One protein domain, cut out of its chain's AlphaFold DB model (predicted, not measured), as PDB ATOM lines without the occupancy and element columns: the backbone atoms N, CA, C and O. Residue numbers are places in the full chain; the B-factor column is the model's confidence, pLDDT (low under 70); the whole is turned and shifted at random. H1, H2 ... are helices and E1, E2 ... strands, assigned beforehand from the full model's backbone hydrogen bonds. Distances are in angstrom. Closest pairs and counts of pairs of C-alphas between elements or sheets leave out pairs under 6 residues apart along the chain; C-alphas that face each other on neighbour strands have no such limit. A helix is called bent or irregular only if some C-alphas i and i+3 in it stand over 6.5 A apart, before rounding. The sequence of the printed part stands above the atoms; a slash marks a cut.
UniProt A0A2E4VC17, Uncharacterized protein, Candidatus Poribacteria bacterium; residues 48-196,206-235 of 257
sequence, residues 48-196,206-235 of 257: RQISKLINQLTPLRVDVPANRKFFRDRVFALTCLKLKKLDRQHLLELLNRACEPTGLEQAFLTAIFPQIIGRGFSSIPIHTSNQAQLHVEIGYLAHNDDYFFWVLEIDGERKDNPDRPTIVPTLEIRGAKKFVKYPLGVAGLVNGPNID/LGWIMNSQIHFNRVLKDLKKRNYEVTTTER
ATOM      1  N   ARG A  48     -24.103 -15.338  -6.089       77.62
ATOM      2  CA  ARG A  48     -24.027 -16.531  -5.222       77.62
ATOM      3  C   ARG A  48     -22.595 -16.800  -4.765       77.62
ATOM      4  O   ARG A  48     -22.374 -17.116  -3.603       77.62
ATOM      5  N   GLN A  49     -21.616 -16.634  -5.657       82.38
ATOM      6  CA  GLN A  49     -20.199 -16.737  -5.296       82.38
ATOM      7  C   GLN A  49     -19.786 -15.653  -4.291       82.38
ATOM      8  O   GLN A  49     -19.146 -15.974  -3.298       82.38
ATOM      9  N   ILE A  50     -20.191 -14.397  -4.503       85.69
ATOM     10  CA  ILE A  50     -19.916 -13.305  -3.555       85.69
ATOM     11  C   ILE A  50     -20.580 -13.563  -2.198       85.69
ATOM     12  O   ILE A  50     -19.943 -13.375  -1.171       85.69
ATOM     13  N   SER A  51     -21.819 -14.056  -2.170       86.75
ATOM     14  CA  SER A  51     -22.498 -14.426  -0.923       86.75
ATOM     15  C   SER A  51     -21.755 -15.537  -0.172       86.75
ATOM     16  O   SER A  51     -21.587 -15.438   1.040       86.75
ATOM     17  N   LYS A  52     -21.226 -16.546  -0.880       90.75
ATOM     18  CA  LYS A  52     -20.351 -17.558  -0.266       90.75
ATOM     19  C   LYS A  52     -19.086 -16.941   0.335       90.75
ATOM     20  O   LYS A  52     -18.708 -17.341   1.426       90.75
ATOM     21  N   LEU A  53     -18.465 -15.972  -0.341       91.44
ATOM     22  CA  LEU A  53     -17.290 -15.262   0.183       91.44
ATOM     23  C   LEU A  53     -17.634 -14.414   1.416       91.44
ATOM     24  O   LEU A  53     -16.871 -14.406   2.371       91.44
ATOM     25  N   ILE A  54     -18.798 -13.756   1.440       92.31
ATOM     26  CA  ILE A  54     -19.268 -13.008   2.619       92.31
ATOM     27  C   ILE A  54     -19.412 -13.937   3.826       92.31
ATOM     28  O   ILE A  54     -19.001 -13.582   4.926       92.31
ATOM     29  N   ASN A  55     -19.931 -15.150   3.624       91.88
ATOM     30  CA  ASN A  55     -20.059 -16.141   4.694       91.88
ATOM     31  C   ASN A  55     -18.707 -16.673   5.201       91.88
ATOM     32  O   ASN A  55     -18.665 -17.293   6.258       91.88
ATOM     33  N   GLN A  56     -17.622 -16.459   4.452       94.31
ATOM     34  CA  GLN A  56     -16.260 -16.816   4.853       94.31
ATOM     35  C   GLN A  56     -15.537 -15.670   5.575       94.31
ATOM     36  O   GLN A  56     -14.418 -15.879   6.041       94.31
ATOM     37  N   LEU A  57     -16.129 -14.471   5.657       94.38
ATOM     38  CA  LEU A  57     -15.551 -13.370   6.426       94.38
ATOM     39  C   LEU A  57     -15.582 -13.696   7.918       94.38
ATOM     40  O   LEU A  57     -16.602 -14.175   8.423       94.38
ATOM     41  N   THR A  58     -14.504 -13.357   8.629       92.31
ATOM     42  CA  THR A  58     -14.458 -13.455  10.090       92.31
ATOM     43  C   THR A  58     -15.687 -12.754  10.695       92.31
ATOM     44  O   THR A  58     -16.034 -11.634  10.277       92.31
ATOM     45  N   PRO A  59     -16.400 -13.403  11.635       93.19
ATOM     46  CA  PRO A  59     -17.506 -12.780  12.348       93.19
ATOM     47  C   PRO A  59     -17.067 -11.482  13.026       93.19
ATOM     48  O   PRO A  59     -15.942 -11.377  13.506       93.19
ATOM     49  N   LEU A  60     -17.960 -10.492  13.054       92.50
ATOM     50  CA  LEU A  60     -17.704  -9.266  13.807       92.50
ATOM     51  C   LEU A  60     -17.744  -9.544  15.309       92.50
ATOM     52  O   LEU A  60     -18.406 -10.491  15.748       92.50
ATOM     53  N   ARG A  61     -17.071  -8.691  16.081       90.56
ATOM     54  CA  ARG A  61     -17.133  -8.707  17.544       90.56
ATOM     55  C   ARG A  61     -18.590  -8.628  18.033       90.56
ATOM     56  O   ARG A  61     -19.440  -8.006  17.397       90.56
ATOM     57  N   VAL A  62     -18.884  -9.296  19.149       85.44
ATOM     58  CA  VAL A  62     -20.258  -9.555  19.635       85.44
ATOM     59  C   VAL A  62     -21.053  -8.275  19.927       85.44
ATOM     60  O   VAL A  62     -22.272  -8.261  19.785       85.44
ATOM     61  N   ASP A  63     -20.373  -7.196  20.307       86.94
ATOM     62  CA  ASP A  63     -20.964  -5.900  20.645       86.94
ATOM     63  C   ASP A  63     -21.246  -5.007  19.425       86.94
ATOM     64  O   ASP A  63     -21.807  -3.917  19.564       86.94
ATOM     65  N   VAL A  64     -20.898  -5.458  18.217       85.38
ATOM     66  CA  VAL A  64     -21.042  -4.662  16.999       85.38
ATOM     67  C   VAL A  64     -22.497  -4.648  16.497       85.38
ATOM     68  O   VAL A  64     -23.086  -5.709  16.263       85.38
ATOM     69  N   PRO A  65     -23.084  -3.463  16.223       84.94
ATOM     70  CA  PRO A  65     -24.441  -3.361  15.695       84.94
ATOM     71  C   PRO A  65     -24.631  -4.061  14.343       84.94
ATOM     72  O   PRO A  65     -23.783  -3.993  13.447       84.94
ATOM     73  N   ALA A  66     -25.822  -4.633  14.125       84.75
ATOM     74  CA  ALA A  66     -26.188  -5.292  12.866       84.75
ATOM     75  C   ALA A  66     -26.037  -4.380  11.629       84.75
ATOM     76  O   ALA A  66     -25.722  -4.857  10.535       84.75
ATOM     77  N   ASN A  67     -26.202  -3.064  11.808       83.19
ATOM     78  CA  ASN A  67     -25.999  -2.068  10.756       83.19
ATOM     79  C   ASN A  67     -24.564  -2.089  10.209       83.19
ATOM     80  O   ASN A  67     -24.386  -2.014   8.993       83.19
ATOM     81  N   ARG A  68     -23.549  -2.249  11.071       85.12
ATOM     82  CA  ARG A  68     -22.142  -2.321  10.641       85.12
ATOM     83  C   ARG A  68     -21.851  -3.591   9.862       85.12
ATOM     84  O   ARG A  68     -21.188  -3.527   8.830       85.12
ATOM     85  N   LYS A  69     -22.411  -4.727  10.291       88.81
ATOM     86  CA  LYS A  69     -22.322  -5.988   9.542       88.81
ATOM     87  C   LYS A  69     -22.894  -5.834   8.139       88.81
ATOM     88  O   LYS A  69     -22.202  -6.103   7.161       88.81
ATOM     89  N   PHE A  70     -24.125  -5.335   8.041       85.88
ATOM     90  CA  PHE A  70     -24.759  -5.099   6.749       85.88
ATOM     91  C   PHE A  70     -23.931  -4.148   5.880       85.88
ATOM     92  O   PHE A  70     -23.759  -4.383   4.684       85.88
ATOM     93  N   PHE A  71     -23.415  -3.073   6.476       86.88
ATOM     94  CA  PHE A  71     -22.601  -2.096   5.771       86.88
ATOM     95  C   PHE A  71     -21.323  -2.714   5.199       86.88
ATOM     96  O   PHE A  71     -21.090  -2.608   3.993       86.88
ATOM     97  N   ARG A  72     -20.543  -3.407   6.034       91.50
ATOM     98  CA  ARG A  72     -19.343  -4.139   5.618       91.50
ATOM     99  C   ARG A  72     -19.654  -5.092   4.470       91.50
ATOM    100  O   ARG A  72     -18.990  -5.041   3.437       91.50
ATOM    101  N   ASP A  73     -20.679  -5.925   4.629       91.38
ATOM    102  CA  ASP A  73     -21.047  -6.943   3.643       91.38
ATOM    103  C   ASP A  73     -21.465  -6.300   2.312       91.38
ATOM    104  O   ASP A  73     -21.139  -6.801   1.233       91.38
ATOM    105  N   ARG A  74     -22.138  -5.144   2.368       88.56
ATOM    106  CA  ARG A  74     -22.532  -4.379   1.182       88.56
ATOM    107  C   ARG A  74     -21.337  -3.741   0.480       88.56
ATOM    108  O   ARG A  74     -21.260  -3.835  -0.746       88.56
ATOM    109  N   VAL A  75     -20.414  -3.119   1.217       89.62
ATOM    110  CA  VAL A  75     -19.159  -2.590   0.651       89.62
ATOM    111  C   VAL A  75     -18.382  -3.721  -0.017       89.62
ATOM    112  O   VAL A  75     -17.991  -3.596  -1.177       89.62
ATOM    113  N   PHE A  76     -18.252  -4.857   0.670       93.25
ATOM    114  CA  PHE A  76     -17.590  -6.046   0.148       93.25
ATOM    115  C   PHE A  76     -18.220  -6.546  -1.148       93.25
ATOM    116  O   PHE A  76     -17.534  -6.681  -2.162       93.25
ATOM    117  N   ALA A  77     -19.541  -6.729  -1.160       89.50
ATOM    118  CA  ALA A  77     -20.253  -7.192  -2.341       89.50
ATOM    119  C   ALA A  77     -20.061  -6.260  -3.545       89.50
ATOM    120  O   ALA A  77     -19.782  -6.728  -4.652       89.50
ATOM    121  N   LEU A  78     -20.192  -4.946  -3.336       87.50
ATOM    122  CA  LEU A  78     -20.049  -3.945  -4.393       87.50
ATOM    123  C   LEU A  78     -18.628  -3.908  -4.962       87.50
ATOM    124  O   LEU A  78     -18.465  -3.808  -6.181       87.50
ATOM    125  N   THR A  79     -17.606  -4.022  -4.113       87.38
ATOM    126  CA  THR A  79     -16.214  -4.083  -4.565       87.38
ATOM    127  C   THR A  79     -15.936  -5.380  -5.321       87.38
ATOM    128  O   THR A  79     -15.378  -5.332  -6.418       87.38
ATOM    129  N   CYS A  80     -16.351  -6.541  -4.802       89.50
ATOM    130  CA  CYS A  80     -16.062  -7.836  -5.424       89.50
ATOM    131  C   CYS A  80     -16.612  -7.972  -6.849       89.50
ATOM    132  O   CYS A  80     -16.016  -8.685  -7.659       89.50
ATOM    133  N   LEU A  81     -17.696  -7.264  -7.189       86.12
ATOM    134  CA  LEU A  81     -18.211  -7.209  -8.563       86.12
ATOM    135  C   LEU A  81     -17.184  -6.672  -9.570       86.12
ATOM    136  O   LEU A  81     -17.237  -7.048 -10.737       86.12
ATOM    137  N   LYS A  82     -16.245  -5.828  -9.126       84.50
ATOM    138  CA  LYS A  82     -15.202  -5.210  -9.959       84.50
ATOM    139  C   LYS A  82     -13.890  -6.001  -9.983       84.50
ATOM    140  O   LYS A  82     -12.990  -5.651 -10.736       84.50
ATOM    141  N   LEU A  83     -13.766  -7.035  -9.153       85.31
ATOM    142  CA  LEU A  83     -12.530  -7.798  -8.964       85.31
ATOM    143  C   LEU A  83     -12.560  -9.122  -9.728       85.31
ATOM    144  O   LEU A  83     -13.626  -9.727  -9.890       85.31
ATOM    145  N   LYS A  84     -11.387  -9.613 -10.146       88.75
ATOM    146  CA  LYS A  84     -11.241 -10.975 -10.679       88.75
ATOM    147  C   LYS A  84     -11.327 -11.997  -9.543       88.75
ATOM    148  O   LYS A  84     -11.224 -11.658  -8.370       88.75
ATOM    149  N   LYS A  85     -11.523 -13.276  -9.881       87.69
ATOM    150  CA  LYS A  85     -11.701 -14.348  -8.885       87.69
ATOM    151  C   LYS A  85     -10.532 -14.445  -7.893       87.69
ATOM    152  O   LYS A  85     -10.794 -14.511  -6.699       87.69
ATOM    153  N   LEU A  86      -9.290 -14.421  -8.383       89.31
ATOM    154  CA  LEU A  86      -8.089 -14.491  -7.540       89.31
ATOM    155  C   LEU A  86      -7.991 -13.279  -6.606       89.31
ATOM    156  O   LEU A  86      -7.817 -13.444  -5.405       89.31
ATOM    157  N   ASP A  87      -8.240 -12.077  -7.128       91.06
ATOM    158  CA  ASP A  87      -8.243 -10.842  -6.337       91.06
ATOM    159  C   ASP A  87      -9.287 -10.873  -5.209       91.06
ATOM    160  O   ASP A  87      -9.041 -10.377  -4.114       91.06
ATOM    161  N   ARG A  88     -10.461 -11.478  -5.447       93.31
ATOM    162  CA  ARG A  88     -11.495 -11.647  -4.409       93.31
ATOM    163  C   ARG A  88     -11.026 -12.564  -3.279       93.31
ATOM    164  O   ARG A  88     -11.368 -12.305  -2.130       93.31
ATOM    165  N   GLN A  89     -10.296 -13.631  -3.605       93.06
ATOM    166  CA  GLN A  89      -9.746 -14.560  -2.613       93.06
ATOM    167  C   GLN A  89      -8.630 -13.891  -1.811       93.06
ATOM    168  O   GLN A  89      -8.677 -13.923  -0.587       93.06
ATOM    169  N   HIS A  90      -7.720 -13.186  -2.487       93.31
ATOM    170  CA  HIS A  90      -6.669 -12.412  -1.823       93.31
ATOM    171  C   HIS A  90      -7.250 -11.361  -0.869       93.31
ATOM    172  O   HIS A  90      -6.833 -11.251   0.279       93.31
ATOM    173  N   LEU A  91      -8.288 -10.633  -1.299       95.75
ATOM    174  CA  LEU A  91      -8.987  -9.692  -0.424       95.75
ATOM    175  C   LEU A  91      -9.563 -10.385   0.816       95.75
ATOM    176  O   LEU A  91      -9.391  -9.885   1.922       95.75
ATOM    177  N   LEU A  92     -10.236 -11.524   0.647       95.25
ATOM    178  CA  LEU A  92     -10.797 -12.282   1.765       95.25
ATOM    179  C   LEU A  92      -9.708 -12.699   2.769       95.25
ATOM    180  O   LEU A  92      -9.892 -12.540   3.974       95.25
ATOM    181  N   GLU A  93      -8.565 -13.176   2.276       94.25
ATOM    182  CA  GLU A  93      -7.419 -13.560   3.106       94.25
ATOM    183  C   GLU A  93      -6.854 -12.384   3.905       94.25
ATOM    184  O   GLU A  93      -6.515 -12.553   5.076       94.25
ATOM    185  N   LEU A  94      -6.785 -11.190   3.308       94.19
ATOM    186  CA  LEU A  94      -6.371  -9.977   4.014       94.19
ATOM    187  C   LEU A  94      -7.370  -9.594   5.110       94.19
ATOM    188  O   LEU A  94      -6.969  -9.317   6.237       94.19
ATOM    189  N   LEU A  95      -8.670  -9.594   4.797       95.31
ATOM    190  CA  LEU A  95      -9.729  -9.171   5.720       95.31
ATOM    191  C   LEU A  95      -9.859 -10.088   6.937       95.31
ATOM    192  O   LEU A  95     -10.140  -9.611   8.039       95.31
ATOM    193  N   ASN A  96      -9.623 -11.386   6.752       93.88
ATOM    194  CA  ASN A  96      -9.739 -12.391   7.809       93.88
ATOM    195  C   ASN A  96      -8.562 -12.401   8.793       93.88
ATOM    196  O   ASN A  96      -8.525 -13.222   9.706       93.88
ATOM    197  N   ARG A  97      -7.595 -11.494   8.623       92.12
ATOM    198  CA  ARG A  97      -6.449 -11.359   9.533       92.12
ATOM    199  C   ARG A  97      -6.764 -10.539  10.775       92.12
ATOM    200  O   ARG A  97      -6.034 -10.661  11.753       92.12
ATOM    201  N   ALA A  98      -7.848  -9.765  10.754       86.94
ATOM    202  CA  ALA A  98      -8.426  -9.202  11.966       86.94
ATOM    203  C   ALA A  98      -9.092 -10.324  12.782       86.94
ATOM    204  O   ALA A  98      -9.917 -11.071  12.249       86.94
ATOM    205  N   CYS A  99      -8.725 -10.447  14.060       86.50
ATOM    206  CA  CYS A  99      -9.239 -11.489  14.952       86.50
ATOM    207  C   CYS A  99     -10.631 -11.144  15.498       86.50
ATOM    208  O   CYS A  99     -11.506 -12.005  15.516       86.50
ATOM    209  N   GLU A 100     -10.843  -9.887  15.889       90.06
ATOM    210  CA  GLU A 100     -12.113  -9.366  16.411       90.06
ATOM    211  C   GLU A 100     -12.545  -8.110  15.634       90.06
ATOM    212  O   GLU A 100     -12.559  -7.005  16.182       90.06
ATOM    213  N   PRO A 101     -12.862  -8.237  14.331       91.50
ATOM    214  CA  PRO A 101     -13.137  -7.085  13.483       91.50
ATOM    215  C   PRO A 101     -14.373  -6.301  13.938       91.50
ATOM    216  O   PRO A 101     -15.396  -6.870  14.334       91.50
ATOM    217  N   THR A 102     -14.306  -4.977  13.790       90.75
ATOM    218  CA  THR A 102     -15.451  -4.068  13.983       90.75
ATOM    219  C   THR A 102     -16.281  -3.932  12.705       90.75
ATOM    220  O   THR A 102     -17.443  -3.521  12.727       90.75
ATOM    221  N   GLY A 103     -15.678  -4.296  11.569       90.56
ATOM    222  CA  GLY A 103     -16.264  -4.264  10.238       90.56
ATOM    223  C   GLY A 103     -15.954  -2.989   9.461       90.56
ATOM    224  O   GLY A 103     -16.010  -3.023   8.230       90.56
ATOM    225  N   LEU A 104     -15.580  -1.891  10.126       90.62
ATOM    226  CA  LEU A 104     -15.221  -0.639   9.453       90.62
ATOM    227  C   LEU A 104     -13.826  -0.710   8.829       90.62
ATOM    228  O   LEU A 104     -13.653  -0.299   7.683       90.62
ATOM    229  N   GLU A 105     -12.852  -1.302   9.522       92.62
ATOM    230  CA  GLU A 105     -11.519  -1.576   8.979       92.62
ATOM    231  C   GLU A 105     -11.594  -2.508   7.763       92.62
ATOM    232  O   GLU A 105     -10.986  -2.240   6.721       92.62
ATOM    233  N   GLN A 106     -12.430  -3.550   7.852       94.75
ATOM    234  CA  GLN A 106     -12.674  -4.476   6.752       94.75
ATOM    235  C   GLN A 106     -13.355  -3.775   5.566       94.75
ATOM    236  O   GLN A 106     -12.940  -3.944   4.414       94.75
ATOM    237  N   ALA A 107     -14.371  -2.946   5.824       93.25
ATOM    238  CA  ALA A 107     -15.028  -2.148   4.793       93.25
ATOM    239  C   ALA A 107     -14.044  -1.183   4.114       93.25
ATOM    240  O   ALA A 107     -14.055  -1.053   2.888       93.25
ATOM    241  N   PHE A 108     -13.160  -0.546   4.885       93.44
ATOM    242  CA  PHE A 108     -12.207   0.434   4.372       93.44
ATOM    243  C   PHE A 108     -11.186  -0.215   3.450       93.44
ATOM    244  O   PHE A 108     -11.060   0.209   2.299       93.44
ATOM    245  N   LEU A 109     -10.522  -1.285   3.911       95.75
ATOM    246  CA  LEU A 109      -9.585  -2.034   3.075       95.75
ATOM    247  C   LEU A 109     -10.273  -2.490   1.785       95.75
ATOM    248  O   LEU A 109      -9.743  -2.294   0.693       95.75
ATOM    249  N   THR A 110     -11.492  -3.020   1.897       95.69
ATOM    250  CA  THR A 110     -12.271  -3.453   0.735       95.69
ATOM    251  C   THR A 110     -12.543  -2.310  -0.244       95.69
ATOM    252  O   THR A 110     -12.443  -2.494  -1.456       95.69
ATOM    253  N   ALA A 111     -12.870  -1.111   0.236       92.75
ATOM    254  CA  ALA A 111     -13.145   0.039  -0.623       92.75
ATOM    255  C   ALA A 111     -11.909   0.502  -1.418       92.75
ATOM    256  O   ALA A 111     -12.043   0.937  -2.569       92.75
ATOM    257  N   ILE A 112     -10.714   0.400  -0.826       93.50
ATOM    258  CA  ILE A 112      -9.453   0.861  -1.432       93.50
ATOM    259  C   ILE A 112      -8.728  -0.236  -2.225       93.50
ATOM    260  O   ILE A 112      -7.885   0.063  -3.067       93.50
ATOM    261  N   PHE A 113      -9.078  -1.505  -2.024       95.12
ATOM    262  CA  PHE A 113      -8.394  -2.642  -2.639       95.12
ATOM    263  C   PHE A 113      -8.316  -2.616  -4.179       95.12
ATOM    264  O   PHE A 113      -7.234  -2.864  -4.717       95.12
ATOM    265  N   PRO A 114      -9.365  -2.218  -4.933       91.69
ATOM    266  CA  PRO A 114      -9.248  -2.072  -6.387       91.69
ATOM    267  C   PRO A 114      -8.174  -1.065  -6.812       91.69
ATOM    268  O   PRO A 114      -7.551  -1.225  -7.856       91.69
ATOM    269  N   GLN A 115      -7.951  -0.021  -6.011       89.56
ATOM    270  CA  GLN A 115      -6.928   0.988  -6.273       89.56
ATOM    271  C   GLN A 115      -5.510   0.502  -5.964       89.56
ATOM    272  O   GLN A 115      -4.567   1.027  -6.555       89.56
ATOM    273  N   ILE A 116      -5.365  -0.460  -5.049       88.38
ATOM    274  CA  ILE A 116      -4.095  -1.131  -4.750       88.38
ATOM    275  C   ILE A 116      -3.710  -2.004  -5.951       88.38
ATOM    276  O   ILE A 116      -2.665  -1.777  -6.563       88.38
ATOM    277  N   ILE A 117      -4.606  -2.905  -6.372       88.62
ATOM    278  CA  ILE A 117      -4.365  -3.799  -7.520       88.62
ATOM    279  C   ILE A 117      -4.194  -3.010  -8.816       88.62
ATOM    280  O   ILE A 117      -3.262  -3.257  -9.576       88.62
ATOM    281  N   GLY A 118      -5.071  -2.036  -9.076       83.81
ATOM    282  CA  GLY A 118      -5.038  -1.248 -10.310       83.81
ATOM    283  C   GLY A 118      -3.749  -0.442 -10.501       83.81
ATOM    284  O   GLY A 118      -3.463  -0.017 -11.616       83.81
ATOM    285  N   ARG A 119      -2.964  -0.244  -9.434       82.75
ATOM    286  CA  ARG A 119      -1.651   0.419  -9.466       82.75
ATOM    287  C   ARG A 119      -0.469  -0.552  -9.441       82.75
ATOM    288  O   ARG A 119       0.668  -0.097  -9.406       82.75
ATOM    289  N   GLY A 120      -0.726  -1.860  -9.472       82.12
ATOM    290  CA  GLY A 120       0.312  -2.890  -9.443       82.12
ATOM    291  C   GLY A 120       0.981  -3.059  -8.079       82.12
ATOM    292  O   GLY A 120       2.094  -3.574  -8.015       82.12
ATOM    293  N   PHE A 121       0.340  -2.615  -6.994       86.19
ATOM    294  CA  PHE A 121       0.864  -2.824  -5.649       86.19
ATOM    295  C   PHE A 121       0.513  -4.220  -5.134       86.19
ATOM    296  O   PHE A 121      -0.624  -4.682  -5.257       86.19
ATOM    297  N   SER A 122       1.484  -4.856  -4.487       87.81
ATOM    298  CA  SER A 122       1.280  -6.046  -3.671       87.81
ATOM    299  C   SER A 122       0.724  -5.652  -2.307       87.81
ATOM    300  O   SER A 122       1.012  -4.569  -1.800       87.81
ATOM    301  N   SER A 123      -0.067  -6.541  -1.708       91.31
ATOM    302  CA  SER A 123      -0.618  -6.366  -0.362       91.31
ATOM    303  C   SER A 123      -0.403  -7.629   0.462       91.31
ATOM    304  O   SER A 123      -0.715  -8.721  -0.008       91.31
ATOM    305  N   ILE A 124       0.146  -7.484   1.667       89.50
ATOM    306  CA  ILE A 124       0.503  -8.597   2.557       89.50
ATOM    307  C   ILE A 124      -0.058  -8.287   3.947       89.50
ATOM    308  O   ILE A 124       0.133  -7.174   4.442       89.50
ATOM    309  N   PRO A 125      -0.761  -9.222   4.602       89.06
ATOM    310  CA  PRO A 125      -1.271  -8.962   5.936       89.06
ATOM    311  C   PRO A 125      -0.135  -8.984   6.959       89.06
ATOM    312  O   PRO A 125       0.728  -9.862   6.925       89.06
ATOM    313  N   ILE A 126      -0.169  -8.050   7.903       87.19
ATOM    314  CA  ILE A 126       0.768  -7.989   9.022       87.19
ATOM    315  C   ILE A 126       0.040  -8.419  10.292       87.19
ATOM    316  O   ILE A 126      -1.087  -8.003  10.556       87.19
ATOM    317  N   HIS A 127       0.694  -9.263  11.089       83.06
ATOM    318  CA  HIS A 127       0.173  -9.633  12.396       83.06
ATOM    319  C   HIS A 127       0.253  -8.447  13.363       83.06
ATOM    320  O   HIS A 127       1.280  -7.773  13.444       83.06
ATOM    321  N   THR A 128      -0.827  -8.216  14.103       81.50
ATOM    322  CA  THR A 128      -0.948  -7.138  15.084       81.50
ATOM    323  C   THR A 128      -1.392  -7.705  16.426       81.50
ATOM    324  O   THR A 128      -2.144  -8.678  16.481       81.50
ATOM    325  N   SER A 129      -0.917  -7.095  17.513       82.44
ATOM    326  CA  SER A 129      -1.367  -7.399  18.873       82.44
ATOM    327  C   SER A 129      -2.768  -6.849  19.157       82.44
ATOM    328  O   SER A 129      -3.449  -7.353  20.048       82.44
ATOM    329  N   ASN A 130      -3.218  -5.838  18.405       84.94
ATOM    330  CA  ASN A 130      -4.565  -5.296  18.526       84.94
ATOM    331  C   ASN A 130      -5.539  -6.113  17.670       84.94
ATOM    332  O   ASN A 130      -5.546  -6.010  16.445       84.94
ATOM    333  N   GLN A 131      -6.384  -6.900  18.336       85.06
ATOM    334  CA  GLN A 131      -7.277  -7.873  17.705       85.06
ATOM    335  C   GLN A 131      -8.316  -7.253  16.757       85.06
ATOM    336  O   GLN A 131      -8.742  -7.929  15.819       85.06
ATOM    337  N   ALA A 132      -8.703  -5.992  16.976       84.50
ATOM    338  CA  ALA A 132      -9.707  -5.294  16.171       84.50
ATOM    339  C   ALA A 132      -9.118  -4.535  14.971       84.50
ATOM    340  O   ALA A 132      -9.850  -4.155  14.058       84.50
ATOM    341  N   GLN A 133      -7.803  -4.305  14.964       88.50
ATOM    342  CA  GLN A 133      -7.133  -3.583  13.890       88.50
ATOM    343  C   GLN A 133      -6.743  -4.506  12.741       88.50
ATOM    344  O   GLN A 133      -6.482  -5.697  12.909       88.50
ATOM    345  N   LEU A 134      -6.615  -3.908  11.561       91.81
ATOM    346  CA  LEU A 134      -6.149  -4.592  10.369       91.81
ATOM    347  C   LEU A 134      -4.895  -3.898   9.836       91.81
ATOM    348  O   LEU A 134      -4.932  -2.733   9.444       91.81
ATOM    349  N   HIS A 135      -3.767  -4.608   9.860       92.69
ATOM    350  CA  HIS A 135      -2.480  -4.087   9.398       92.69
ATOM    351  C   HIS A 135      -2.125  -4.724   8.059       92.69
ATOM    352  O   HIS A 135      -2.143  -5.949   7.923       92.69
ATOM    353  N   VAL A 136      -1.811  -3.902   7.061       92.62
ATOM    354  CA  VAL A 136      -1.493  -4.376   5.709       92.62
ATOM    355  C   VAL A 136      -0.253  -3.676   5.198       92.62
ATOM    356  O   VAL A 136      -0.212  -2.452   5.090       92.62
ATOM    357  N   GLU A 137       0.747  -4.471   4.848       91.19
ATOM    358  CA  GLU A 137       1.885  -4.029   4.062       91.19
ATOM    359  C   GLU A 137       1.439  -3.822   2.622       91.19
ATOM    360  O   GLU A 137       0.843  -4.716   2.021       91.19
ATOM    361  N   ILE A 138       1.737  -2.658   2.062       89.44
ATOM    362  CA  ILE A 138       1.550  -2.368   0.650       89.44
ATOM    363  C   ILE A 138       2.921  -2.064   0.067       89.44
ATOM    364  O   ILE A 138       3.643  -1.215   0.588       89.44
ATOM    365  N   GLY A 139       3.283  -2.743  -1.015       84.12
ATOM    366  CA  GLY A 139       4.606  -2.577  -1.600       84.12
ATOM    367  C   GLY A 139       4.667  -2.866  -3.087       84.12
ATOM    368  O   GLY A 139       3.736  -3.404  -3.683       84.12
ATOM    369  N   TYR A 140       5.785  -2.490  -3.692       79.31
ATOM    370  CA  TYR A 140       6.106  -2.773  -5.085       79.31
ATOM    371  C   TYR A 140       7.606  -3.001  -5.253       79.31
ATOM    372  O   TYR A 140       8.429  -2.493  -4.489       79.31
ATOM    373  N   LEU A 141       7.954  -3.765  -6.285       71.75
ATOM    374  CA  LEU A 141       9.335  -3.945  -6.714       71.75
ATOM    375  C   LEU A 141       9.711  -2.806  -7.661       71.75
ATOM    376  O   LEU A 141       9.044  -2.586  -8.674       71.75
ATOM    377  N   ALA A 142      10.750  -2.052  -7.314       67.06
ATOM    378  CA  ALA A 142      11.311  -1.055  -8.214       67.06
ATOM    379  C   ALA A 142      12.160  -1.713  -9.311       67.06
ATOM    380  O   ALA A 142      12.546  -2.870  -9.216       67.06
ATOM    381  N   HIS A 143      12.520  -0.934 -10.335       60.94
ATOM    382  CA  HIS A 143      13.333  -1.393 -11.470       60.94
ATOM    383  C   HIS A 143      14.729  -1.939 -11.114       60.94
ATOM    384  O   HIS A 143      15.370  -2.525 -11.977       60.94
ATOM    385  N   ASN A 144      15.203  -1.729  -9.883       63.66
ATOM    386  CA  ASN A 144      16.489  -2.230  -9.392       63.66
ATOM    387  C   ASN A 144      16.326  -3.458  -8.472       63.66
ATOM    388  O   ASN A 144      17.229  -3.743  -7.696       63.66
ATOM    389  N   ASP A 145      15.157  -4.104  -8.474       62.69
ATOM    390  CA  ASP A 145      14.761  -5.182  -7.550       62.69
ATOM    391  C   ASP A 145      14.716  -4.784  -6.061       62.69
ATOM    392  O   ASP A 145      14.470  -5.608  -5.177       62.69
ATOM    393  N   ASP A 146      14.850  -3.490  -5.768       67.50
ATOM    394  CA  ASP A 146      14.617  -2.940  -4.440       67.50
ATOM    395  C   ASP A 146      13.118  -2.983  -4.108       67.50
ATOM    396  O   ASP A 146      12.281  -2.371  -4.783       67.50
ATOM    397  N   TYR A 147      12.774  -3.706  -3.040       71.81
ATOM    398  CA  TYR A 147      11.411  -3.768  -2.521       71.81
ATOM    399  C   TYR A 147      11.091  -2.533  -1.674       71.81
ATOM    400  O   TYR A 147      11.634  -2.371  -0.574       71.81
ATOM    401  N   PHE A 148      10.189  -1.691  -2.183       76.56
ATOM    402  CA  PHE A 148       9.646  -0.534  -1.477       76.56
ATOM    403  C   PHE A 148       8.291  -0.888  -0.890       76.56
ATOM    404  O   PHE A 148       7.411  -1.378  -1.597       76.56
ATOM    405  N   PHE A 149       8.106  -0.589   0.392       83.75
ATOM    406  CA  PHE A 149       6.855  -0.868   1.077       83.75
ATOM    407  C   PHE A 149       6.532   0.182   2.131       83.75
ATOM    408  O   PHE A 149       7.393   0.920   2.615       83.75
ATOM    409  N   TRP A 150       5.257   0.226   2.482       88.38
ATOM    410  CA  TRP A 150       4.712   0.969   3.603       88.38
ATOM    411  C   TRP A 150       3.617   0.133   4.255       88.38
ATOM    412  O   TRP A 150       3.137  -0.846   3.686       88.38
ATOM    413  N   VAL A 151       3.205   0.521   5.452       89.94
ATOM    414  CA  VAL A 151       2.187  -0.207   6.212       89.94
ATOM    415  C   VAL A 151       0.980   0.685   6.439       89.94
ATOM    416  O   VAL A 151       1.125   1.847   6.813       89.94
ATOM    417  N   LEU A 152      -0.213   0.147   6.212       92.00
ATOM    418  CA  LEU A 152      -1.472   0.733   6.657       92.00
ATOM    419  C   LEU A 152      -1.874   0.055   7.965       92.00
ATOM    420  O   LEU A 152      -2.112  -1.149   7.976       92.00
ATOM    421  N   GLU A 153      -1.957   0.817   9.047       92.31
ATOM    422  CA  GLU A 153      -2.582   0.401  10.303       92.31
ATOM    423  C   GLU A 153      -4.012   0.934  10.288       92.31
ATOM    424  O   GLU A 153      -4.226   2.132  10.435       92.31
ATOM    425  N   ILE A 154      -4.985   0.063  10.028       91.81
ATOM    426  CA  ILE A 154      -6.385   0.452   9.863       91.81
ATOM    427  C   ILE A 154      -7.129   0.149  11.160       91.81
ATOM    428  O   ILE A 154      -7.237  -1.007  11.573       91.81
ATOM    429  N   ASP A 155      -7.660   1.199  11.773       89.50
ATOM    430  CA  ASP A 155      -8.439   1.141  13.001       89.50
ATOM    431  C   ASP A 155      -9.882   1.581  12.730       89.50
ATOM    432  O   ASP A 155     -10.146   2.721  12.329       89.50
ATOM    433  N   GLY A 156     -10.806   0.636  12.933       84.69
ATOM    434  CA  GLY A 156     -12.238   0.792  12.708       84.69
ATOM    435  C   GLY A 156     -12.894   1.868  13.571       84.69
ATOM    436  O   GLY A 156     -13.721   2.622  13.064       84.69
ATOM    437  N   GLU A 157     -12.501   1.970  14.843       86.19
ATOM    438  CA  GLU A 157     -13.148   2.845  15.834       86.19
ATOM    439  C   GLU A 157     -12.484   4.210  15.945       86.19
ATOM    440  O   GLU A 157     -13.113   5.196  16.350       86.19
ATOM    441  N   ARG A 158     -11.199   4.296  15.599       84.38
ATOM    442  CA  ARG A 158     -10.471   5.554  15.684       84.38
ATOM    443  C   ARG A 158     -11.066   6.577  14.718       84.38
ATOM    444  O   ARG A 158     -11.208   6.349  13.517       84.38
ATOM    445  N   LYS A 159     -11.374   7.760  15.245       76.69
ATOM    446  CA  LYS A 159     -11.754   8.930  14.449       76.69
ATOM    447  C   LYS A 159     -10.506   9.744  14.152       76.69
ATOM    448  O   LYS A 159      -9.945  10.361  15.056       76.69
ATOM    449  N   ASP A 160     -10.083   9.766  12.897       70.25
ATOM    450  CA  ASP A 160      -9.100  10.754  12.472       70.25
ATOM    451  C   ASP A 160      -9.766  12.127  12.329       70.25
ATOM    452  O   ASP A 160     -10.906  12.241  11.875       70.25
ATOM    453  N   ASN A 161      -9.056  13.175  12.752       62.00
ATOM    454  CA  ASN A 161      -9.548  14.544  12.661       62.00
ATOM    455  C   ASN A 161      -9.678  14.945  11.174       62.00
ATOM    456  O   ASN A 161      -8.646  14.999  10.493       62.00
ATOM    457  N   PRO A 162     -10.890  15.256  10.669       52.09
ATOM    458  CA  PRO A 162     -11.095  15.658   9.277       52.09
ATOM    459  C   PRO A 162     -10.375  16.966   8.916       52.09
ATOM    460  O   PRO A 162     -10.025  17.155   7.750       52.09
ATOM    461  N   ASP A 163     -10.095  17.820   9.908       51.88
ATOM    462  CA  ASP A 163      -9.409  19.104   9.746       51.88
ATOM    463  C   ASP A 163      -7.879  18.975   9.775       51.88
ATOM    464  O   ASP A 163      -7.175  19.945   9.493       51.88
ATOM    465  N   ARG A 164      -7.320  17.791  10.089       57.66
ATOM    466  CA  ARG A 164      -5.876  17.572   9.931       57.66
ATOM    467  C   ARG A 164      -5.562  17.404   8.439       57.66
ATOM    468  O   ARG A 164      -5.953  16.400   7.842       57.66
ATOM    469  N   PRO A 165      -4.803  18.328   7.822       51.72
ATOM    470  CA  PRO A 165      -4.561  18.323   6.378       51.72
ATOM    471  C   PRO A 165      -3.684  17.149   5.916       51.72
ATOM    472  O   PRO A 165      -3.559  16.901   4.716       51.72
ATOM    473  N   THR A 166      -3.043  16.426   6.838       55.62
ATOM    474  CA  THR A 166      -2.117  15.341   6.516       55.62
ATOM    475  C   THR A 166      -2.207  14.256   7.585       55.62
ATOM    476  O   THR A 166      -2.113  14.539   8.779       55.62
ATOM    477  N   ILE A 167      -2.390  13.010   7.147       67.06
ATOM    478  CA  ILE A 167      -2.171  11.824   7.980       67.06
ATOM    479  C   ILE A 167      -0.696  11.881   8.351       67.06
ATOM    480  O   ILE A 167       0.135  11.911   7.451       67.06
ATOM    481  N   VAL A 168      -0.371  11.999   9.636       71.56
ATOM    482  CA  VAL A 168       1.025  12.041  10.084       71.56
ATOM    483  C   VAL A 168       1.517  10.600  10.103       71.56
ATOM    484  O   VAL A 168       1.073   9.846  10.973       71.56
ATOM    485  N   PRO A 169       2.362  10.175   9.149       79.19
ATOM    486  CA  PRO A 169       2.891   8.834   9.209       79.19
ATOM    487  C   PRO A 169       3.963   8.728  10.289       79.19
ATOM    488  O   PRO A 169       4.649   9.700  10.614       79.19
ATOM    489  N   THR A 170       4.157   7.512  10.769       83.06
ATOM    490  CA  THR A 170       5.243   7.149  11.672       83.06
ATOM    491  C   THR A 170       6.349   6.483  10.862       83.06
ATOM    492  O   THR A 170       6.071   5.667   9.984       83.06
ATOM    493  N   LEU A 171       7.607   6.827  11.129       81.69
ATOM    494  CA  LEU A 171       8.744   6.102  10.564       81.69
ATOM    495  C   LEU A 171       9.067   4.929  11.491       81.69
ATOM    496  O   LEU A 171       9.367   5.144  12.663       81.69
ATOM    497  N   GLU A 172       9.011   3.708  10.973       76.62
ATOM    498  CA  GLU A 172       9.392   2.506  11.711       76.62
ATOM    499  C   GLU A 172      10.646   1.872  11.100       76.62
ATOM    500  O   GLU A 172      10.933   2.003   9.907       76.62
ATOM    501  N   ILE A 173      11.420   1.193  11.948       73.12
ATOM    502  CA  ILE A 173      12.657   0.511  11.569       73.12
ATOM    503  C   ILE A 173      12.455  -0.985  11.800       73.12
ATOM    504  O   ILE A 173      12.178  -1.410  12.920       73.12
ATOM    505  N   ARG A 174      12.615  -1.794  10.750       65.00
ATOM    506  CA  ARG A 174      12.638  -3.261  10.837       65.00
ATOM    507  C   ARG A 174      13.977  -3.758  10.298       65.00
ATOM    508  O   ARG A 174      14.212  -3.782   9.088       65.00
ATOM    509  N   GLY A 175      14.867  -4.145  11.212       70.25
ATOM    510  CA  GLY A 175      16.250  -4.489  10.881       70.25
ATOM    511  C   GLY A 175      16.989  -3.283  10.292       70.25
ATOM    512  O   GLY A 175      17.000  -2.214  10.891       70.25
ATOM    513  N   ALA A 176      17.571  -3.446   9.103       64.62
ATOM    514  CA  ALA A 176      18.261  -2.367   8.391       64.62
ATOM    515  C   ALA A 176      17.332  -1.474   7.542       64.62
ATOM    516  O   ALA A 176      17.793  -0.483   6.982       64.62
ATOM    517  N   LYS A 177      16.039  -1.814   7.411       61.97
ATOM    518  CA  LYS A 177      15.100  -1.084   6.547       61.97
ATOM    519  C   LYS A 177      14.234  -0.126   7.357       61.97
ATOM    520  O   LYS A 177      13.628  -0.516   8.356       61.97
ATOM    521  N   LYS A 178      14.138   1.115   6.880       72.75
ATOM    522  CA  LYS A 178      13.181   2.117   7.361       72.75
ATOM    523  C   LYS A 178      11.964   2.107   6.448       72.75
ATOM    524  O   LYS A 178      12.116   2.098   5.229       72.75
ATOM    525  N   PHE A 179      10.771   2.119   7.024       75.12
ATOM    526  CA  PHE A 179       9.529   2.179   6.263       75.12
ATOM    527  C   PHE A 179       8.528   3.116   6.924       75.12
ATOM    528  O   PHE A 179       8.640   3.482   8.095       75.12
ATOM    529  N   VAL A 180       7.550   3.531   6.131       84.94
ATOM    530  CA  VAL A 180       6.514   4.462   6.558       84.94
ATOM    531  C   VAL A 180       5.288   3.671   6.997       84.94
ATOM    532  O   VAL A 180       4.822   2.788   6.276       84.94
ATOM    533  N   LYS A 181       4.747   3.993   8.168       86.81
ATOM    534  CA  LYS A 181       3.506   3.433   8.691       86.81
ATOM    535  C   LYS A 181       2.441   4.517   8.777       86.81
ATOM    536  O   LYS A 181       2.676   5.585   9.333       86.81
ATOM    537  N   TYR A 182       1.265   4.238   8.232       88.00
ATOM    538  CA  TYR A 182       0.119   5.138   8.217       88.00
ATOM    539  C   TYR A 182      -0.939   4.631   9.196       88.00
ATOM    540  O   TYR A 182      -1.631   3.666   8.870       88.00
ATOM    541  N   PRO A 183      -1.081   5.258  10.375       87.50
ATOM    542  CA  PRO A 183      -2.188   4.969  11.271       87.50
ATOM    543  C   PRO A 183      -3.455   5.664  10.752       87.50
ATOM    544  O   PRO A 183      -3.537   6.893  10.758       87.50
ATOM    545  N   LEU A 184      -4.416   4.869  10.284       87.12
ATOM    546  CA  LEU A 184      -5.657   5.292   9.641       87.12
ATOM    547  C   LEU A 184      -6.857   4.989  10.542       87.12
ATOM    548  O   LEU A 184      -7.211   3.831  10.748       87.12
ATOM    549  N   GLY A 185      -7.509   6.035  11.036       85.62
ATOM    550  CA  GLY A 185      -8.787   5.958  11.733       85.62
ATOM    551  C   GLY A 185      -9.960   6.161  10.777       85.62
ATOM    552  O   GLY A 185     -10.114   7.234  10.188       85.62
ATOM    553  N   VAL A 186     -10.815   5.146  10.629       81.94
ATOM    554  CA  VAL A 186     -11.857   5.139   9.585       81.94
ATOM    555  C   VAL A 186     -13.252   5.522  10.081       81.94
ATOM    556  O   VAL A 186     -14.105   5.874   9.262       81.94
ATOM    557  N   ALA A 187     -13.484   5.561  11.398       78.12
ATOM    558  CA  ALA A 187     -14.771   5.974  11.969       78.12
ATOM    559  C   ALA A 187     -15.158   7.414  11.581       78.12
ATOM    560  O   ALA A 187     -16.339   7.741  11.473       78.12
ATOM    561  N   GLY A 188     -14.160   8.278  11.351       67.19
ATOM    562  CA  GLY A 188     -14.340   9.680  10.956       67.19
ATOM    563  C   GLY A 188     -14.569   9.908   9.456       67.19
ATOM    564  O   GLY A 188     -14.903  11.018   9.062       67.19
ATOM    565  N   LEU A 189     -14.427   8.883   8.602       66.44
ATOM    566  CA  LEU A 189     -14.623   9.014   7.146       66.44
ATOM    567  C   LEU A 189     -16.107   9.111   6.737       66.44
ATOM    568  O   LEU A 189     -16.433   9.302   5.561       66.44
ATOM    569  N   VAL A 190     -17.011   8.990   7.710       58.28
ATOM    570  CA  VAL A 190     -18.456   9.153   7.554       58.28
ATOM    571  C   VAL A 190     -18.808  10.632   7.726       58.28
ATOM    572  O   VAL A 190     -19.136  11.082   8.821       58.28
ATOM    573  N   ASN A 191     -18.790  11.404   6.639       49.31
ATOM    574  CA  ASN A 191     -19.502  12.686   6.616       49.31
ATOM    575  C   ASN A 191     -21.000  12.386   6.491       49.31
ATOM    576  O   ASN A 191     -21.543  12.308   5.391       49.31
ATOM    577  N   GLY A 192     -21.648  12.114   7.620       52.34
ATOM    578  CA  GLY A 192     -23.047  11.713   7.666       52.34
ATOM    579  C   GLY A 192     -23.470  11.220   9.049       52.34
ATOM    580  O   GLY A 192     -22.658  11.179   9.973       52.34
ATOM    581  N   PRO A 193     -24.751  10.862   9.216       50.88
ATOM    582  CA  PRO A 193     -25.243  10.348  10.483       50.88
ATOM    583  C   PRO A 193     -24.526   9.034  10.845       50.88
ATOM    584  O   PRO A 193     -24.184   8.237   9.971       50.88
ATOM    585  N   ASN A 194     -24.250   8.848  12.140       64.94
ATOM    586  CA  ASN A 194     -23.458   7.732  12.663       64.94
ATOM    587  C   ASN A 194     -24.011   6.394  12.133       64.94
ATOM    588  O   ASN A 194     -25.209   6.151  12.282       64.94
ATOM    589  N   ILE A 195     -23.160   5.539  11.545       64.56
ATOM    590  CA  ILE A 195     -23.544   4.244  10.938       64.56
ATOM    591  C   ILE A 195     -24.388   3.404  11.911       64.56
ATOM    592  O   ILE A 195     -25.318   2.708  11.500       64.56
ATOM    593  N   ASP A 196     -24.125   3.544  13.208       67.25
ATOM    594  CA  ASP A 196     -24.830   2.826  14.271       67.25
ATOM    595  C   ASP A 196     -26.268   3.323  14.495       67.25
ATOM    596  O   ASP A 196     -27.129   2.572  14.941       67.25
ATOM    597  N   LEU A 206     -22.028   4.064  -1.442       79.31
ATOM    598  CA  LEU A 206     -21.200   4.473  -2.578       79.31
ATOM    599  C   LEU A 206     -20.409   5.738  -2.250       79.31
ATOM    600  O   LEU A 206     -19.204   5.764  -2.505       79.31
ATOM    601  N   GLY A 207     -21.049   6.733  -1.625       78.06
ATOM    602  CA  GLY A 207     -20.364   7.925  -1.128       78.06
ATOM    603  C   GLY A 207     -19.248   7.571  -0.147       78.06
ATOM    604  O   GLY A 207     -18.135   8.087  -0.257       78.06
ATOM    605  N   TRP A 208     -19.478   6.599   0.741       82.31
ATOM    606  CA  TRP A 208     -18.441   6.139   1.665       82.31
ATOM    607  C   TRP A 208     -17.257   5.449   0.968       82.31
ATOM    608  O   TRP A 208     -16.099   5.720   1.299       82.31
ATOM    609  N   ILE A 209     -17.517   4.596  -0.032       83.62
ATOM    610  CA  ILE A 209     -16.454   3.983  -0.847       83.62
ATOM    611  C   ILE A 209     -15.625   5.072  -1.537       83.62
ATOM    612  O   ILE A 209     -14.395   5.017  -1.515       83.62
ATOM    613  N   MET A 210     -16.283   6.079  -2.117       82.69
ATOM    614  CA  MET A 210     -15.605   7.203  -2.765       82.69
ATOM    615  C   MET A 210     -14.751   8.000  -1.775       82.69
ATOM    616  O   MET A 210     -13.591   8.284  -2.071       82.69
ATOM    617  N   ASN A 211     -15.265   8.300  -0.580       82.38
ATOM    618  CA  ASN A 211     -14.511   9.008   0.457       82.38
ATOM    619  C   ASN A 211     -13.288   8.214   0.923       82.38
ATOM    620  O   ASN A 211     -12.200   8.779   1.038       82.38
ATOM    621  N   SER A 212     -13.430   6.901   1.106       85.75
ATOM    622  CA  SER A 212     -12.318   6.010   1.464       85.75
ATOM    623  C   SER A 212     -11.225   6.011   0.395       85.75
ATOM    624  O   SER A 212     -10.036   6.124   0.689       85.75
ATOM    625  N   GLN A 213     -11.628   5.975  -0.873       86.94
ATOM    626  CA  GLN A 213     -10.730   6.070  -2.019       86.94
ATOM    627  C   GLN A 213     -10.043   7.437  -2.134       86.94
ATOM    628  O   GLN A 213      -8.856   7.509  -2.452       86.94
ATOM    629  N   ILE A 214     -10.757   8.533  -1.864       83.62
ATOM    630  CA  ILE A 214     -10.176   9.883  -1.800       83.62
ATOM    631  C   ILE A 214      -9.149   9.958  -0.669       83.62
ATOM    632  O   ILE A 214      -8.055  10.484  -0.877       83.62
ATOM    633  N   HIS A 215      -9.473   9.407   0.501       82.25
ATOM    634  CA  HIS A 215      -8.579   9.360   1.651       82.25
ATOM    635  C   HIS A 215      -7.299   8.573   1.333       82.25
ATOM    636  O   HIS A 215      -6.196   9.089   1.515       82.25
ATOM    637  N   PHE A 216      -7.419   7.391   0.724       85.69
ATOM    638  CA  PHE A 216      -6.261   6.608   0.289       85.69
ATOM    639  C   PHE A 216      -5.419   7.324  -0.777       85.69
ATOM    640  O   PHE A 216      -4.192   7.322  -0.718       85.69
ATOM    641  N   ASN A 217      -6.042   8.040  -1.715       84.56
ATOM    642  CA  ASN A 217      -5.299   8.857  -2.676       84.56
ATOM    643  C   ASN A 217      -4.478   9.979  -2.003       84.56
ATOM    644  O   ASN A 217      -3.455  10.384  -2.557       84.56
ATOM    645  N   ARG A 218      -4.881  10.483  -0.826       82.00
ATOM    646  CA  ARG A 218      -4.062  11.429  -0.040       82.00
ATOM    647  C   ARG A 218      -2.831  10.742   0.553       82.00
ATOM    648  O   ARG A 218      -1.747  11.306   0.438       82.00
ATOM    649  N   VAL A 219      -2.977   9.520   1.077       83.62
ATOM    650  CA  VAL A 219      -1.846   8.676   1.520       83.62
ATOM    651  C   VAL A 219      -0.842   8.498   0.381       83.62
ATOM    652  O   VAL A 219       0.341   8.768   0.549       83.62
ATOM    653  N   LEU A 220      -1.313   8.136  -0.817       82.88
ATOM    654  CA  LEU A 220      -0.445   7.945  -1.985       82.88
ATOM    655  C   LEU A 220       0.287   9.226  -2.417       82.88
ATOM    656  O   LEU A 220       1.432   9.164  -2.867       82.88
ATOM    657  N   LYS A 221      -0.350  10.398  -2.296       81.81
ATOM    658  CA  LYS A 221       0.296  11.691  -2.581       81.81
ATOM    659  C   LYS A 221       1.415  12.001  -1.584       81.81
ATOM    660  O   LYS A 221       2.484  12.435  -2.009       81.81
ATOM    661  N   ASP A 222       1.177  11.764  -0.295       80.00
ATOM    662  CA  ASP A 222       2.189  11.925   0.755       80.00
ATOM    663  C   ASP A 222       3.352  10.941   0.560       80.00
ATOM    664  O   ASP A 222       4.507  11.362   0.525       80.00
ATOM    665  N   LEU A 223       3.054   9.666   0.289       77.19
ATOM    666  CA  LEU A 223       4.049   8.647  -0.059       77.19
ATOM    667  C   LEU A 223       4.915   9.062  -1.237       77.19
ATOM    668  O   LEU A 223       6.129   8.919  -1.176       77.19
ATOM    669  N   LYS A 224       4.320   9.600  -2.307       73.50
ATOM    670  CA  LYS A 224       5.095  10.089  -3.450       73.50
ATOM    671  C   LYS A 224       6.083  11.166  -3.001       73.50
ATOM    672  O   LYS A 224       7.257  11.060  -3.335       73.50
ATOM    673  N   LYS A 225       5.635  12.159  -2.226       69.88
ATOM    674  CA  LYS A 225       6.493  13.234  -1.699       69.88
ATOM    675  C   LYS A 225       7.630  12.678  -0.831       69.88
ATOM    676  O   LYS A 225       8.786  13.028  -1.048       69.88
ATOM    677  N   ARG A 226       7.317  11.772   0.096       66.50
ATOM    678  CA  ARG A 226       8.295  11.191   1.027       66.50
ATOM    679  C   ARG A 226       9.233  10.193   0.373       66.50
ATOM    680  O   ARG A 226      10.400  10.185   0.719       66.50
ATOM    681  N   ASN A 227       8.780   9.394  -0.589       62.94
ATOM    682  CA  ASN A 227       9.672   8.528  -1.358       62.94
ATOM    683  C   ASN A 227      10.719   9.357  -2.099       62.94
ATOM    684  O   ASN A 227      11.871   8.938  -2.132       62.94
ATOM    685  N   TYR A 228      10.372  10.535  -2.635       49.69
ATOM    686  CA  TYR A 228      11.387  11.453  -3.162       49.69
ATOM    687  C   TYR A 228      12.383  11.869  -2.072       49.69
ATOM    688  O   TYR A 228      13.577  11.751  -2.302       49.69
ATOM    689  N   GLU A 229      11.928  12.255  -0.879       49.69
ATOM    690  CA  GLU A 229      12.813  12.654   0.228       49.69
ATOM    691  C   GLU A 229      13.710  11.491   0.717       49.69
ATOM    692  O   GLU A 229      14.934  11.624   0.720       49.69
ATOM    693  N   VAL A 230      13.138  10.316   1.006       46.91
ATOM    694  CA  VAL A 230      13.834   9.106   1.487       46.91
ATOM    695  C   VAL A 230      14.848   8.589   0.460       46.91
ATOM    696  O   VAL A 230      15.996   8.307   0.812       46.91
ATOM    697  N   THR A 231      14.476   8.524  -0.825       46.00
ATOM    698  CA  THR A 231      15.406   8.101  -1.891       46.00
ATOM    699  C   THR A 231      16.498   9.131  -2.178       46.00
ATOM    700  O   THR A 231      17.571   8.748  -2.652       46.00
ATOM    701  N   THR A 232      16.276  10.416  -1.881       38.91
ATOM    702  CA  THR A 232      17.324  11.445  -1.989       38.91
ATOM    703  C   THR A 232      18.298  11.445  -0.813       38.91
ATOM    704  O   THR A 232      19.467  11.758  -1.022       38.91
ATOM    705  N   THR A 233      17.873  11.048   0.390       44.94
ATOM    706  CA  THR A 233      18.746  11.016   1.577       44.94
ATOM    707  C   THR A 233      19.609   9.756   1.698       44.94
ATOM    708  O   THR A 233      20.678   9.828   2.293       44.94
ATOM    709  N   GLU A 234      19.195   8.613   1.132       46.12
ATOM    710  CA  GLU A 234      19.902   7.324   1.308       46.12
ATOM    711  C   GLU A 234      20.602   6.782   0.049       46.12
ATOM    712  O   GLU A 234      21.224   5.720   0.099       46.12
ATOM    713  N   ARG A 235      20.608   7.508  -1.079       44.81
ATOM    714  CA  ARG A 235      21.508   7.155  -2.190       44.81
ATOM    715  C   ARG A 235      22.941   7.531  -1.826       44.81
ATOM    716  O   ARG A 235      23.410   8.615  -2.161       44.81
TER     717      ARG A 235
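This is residues 48 to 196 and 206 to 235 of the 257 residues of an uncharacterized protein of Candidatus Poribacteria bacterium (UniProt A0A2E4VC17). One strongly twisted sheet of five strands has helices over one face, with H4 running along E2 and E3 and the long helix H5 slanting past E3 and E5. H3 lies over the E1 edge, and H1 and H2 extend the helical layer beyond the sheet, H2 side by side with H4. The printed part has 179 residues, with named elements in the order H1 H2 H3 H4 E1 E2 E3 E4 E5 H5, five helices and five strands, of the mixed class, helices and strands. The sheet's order is E1 E2 E3 E5 E4, and it is mixed, with E3 and E5 parallel and its other neighbours antiparallel. The whole is compact, with a radius of gyration of the C-alphas of 16.3 A and spans of 51 by 37 by 30 A.

H1 covers residues 48 to 54, starting at C-alpha 48 at (-24.027, -16.531, -5.222). H2 is residues 66 to 80, 21.1 A from first to last C-alpha, and H3 is residues 85 to 95, 15.6 A. H4, residues 104 to 117, is 20.4 A long and irregular, with C-alphas 111 and 114 7.3 A apart. The strands are E1, residues 122 to 126, E2, residues 134 to 141, E3, residues 147 to 155, E4, residues 170 to 174, and E5, residues 177 to 185. E3 measures 25.7 A, beginning at C-alpha 147 at (11.411, -3.768, -2.521), and E5 measures 25.4 A. H5, residues 206 to 234, measures 41.4 A and ends at C-alpha 234 at (19.902, 7.324, 1.308).

E1, E2 and E3 form a meander, each strand the antiparallel neighbour of the one before. N 124 and O 137 are 2.9 A apart between E1 and E2, and N 138 and O 150 are 2.8 A apart between E2 and E3, both within hydrogen-bond range. E3 and E5 are parallel at 26 degrees, with N 184 and O 153 2.7 A apart. E4 and E5 form a hairpin, with N 172 and O 179 2.9 A apart. H3, H4 and H5 on one face of the sheet make two layers, helices over strands. H4 is the hub, touching three helices, at a height over the sheet of 9.4 A, over E2 and E3 and along the strands. H5 is at a height of 8.9 A over E3 and E5, slantwise to the strands at 41 degrees to E3 on the local plane. It touches H4 with residues 209 to 216 alone, closest at the C-alphas of Ala 111 and Ile 209, 5.2 A, at a steep tilt of 62 degrees. H3 and H4 form a helical hairpin, closest at the C-alphas of Leu 95 and Gln 106, 5.6 A. H3 lies over E1 and E2, but only just, with 3 of its C-alphas over each. H2 touches H4 at a shallow tilt of 8 degrees, the same way, with the C-alphas of Arg 72 and Ala 107 4.8 A apart. H1 touches H2 at a steep tilt of 53 degrees, closest at the C-alphas of Ile 50 and Ala 77, 6.2 A. H1 and H2 are not on the sheet. In H1, H2, H3 and H5 every O i to N i+4 pair is within hydrogen-bond range; in H4 it is 8 of 10.

The C-alphas farthest apart are those of Ala 66 and Arg 235, 51.5 A. Residues 197 to 205 are cut out, and C-alphas 196 and 206 are 17.3 A apart across the cut. The links from H1 to H2 and from E3 to E4 are long; the latter, residues 156 to 169, has no named element. The mean pLDDT of the printed part is 80.9, and 35 residues are under 70, among them residues 161 to 167, 188 to 196 and 225 to 235.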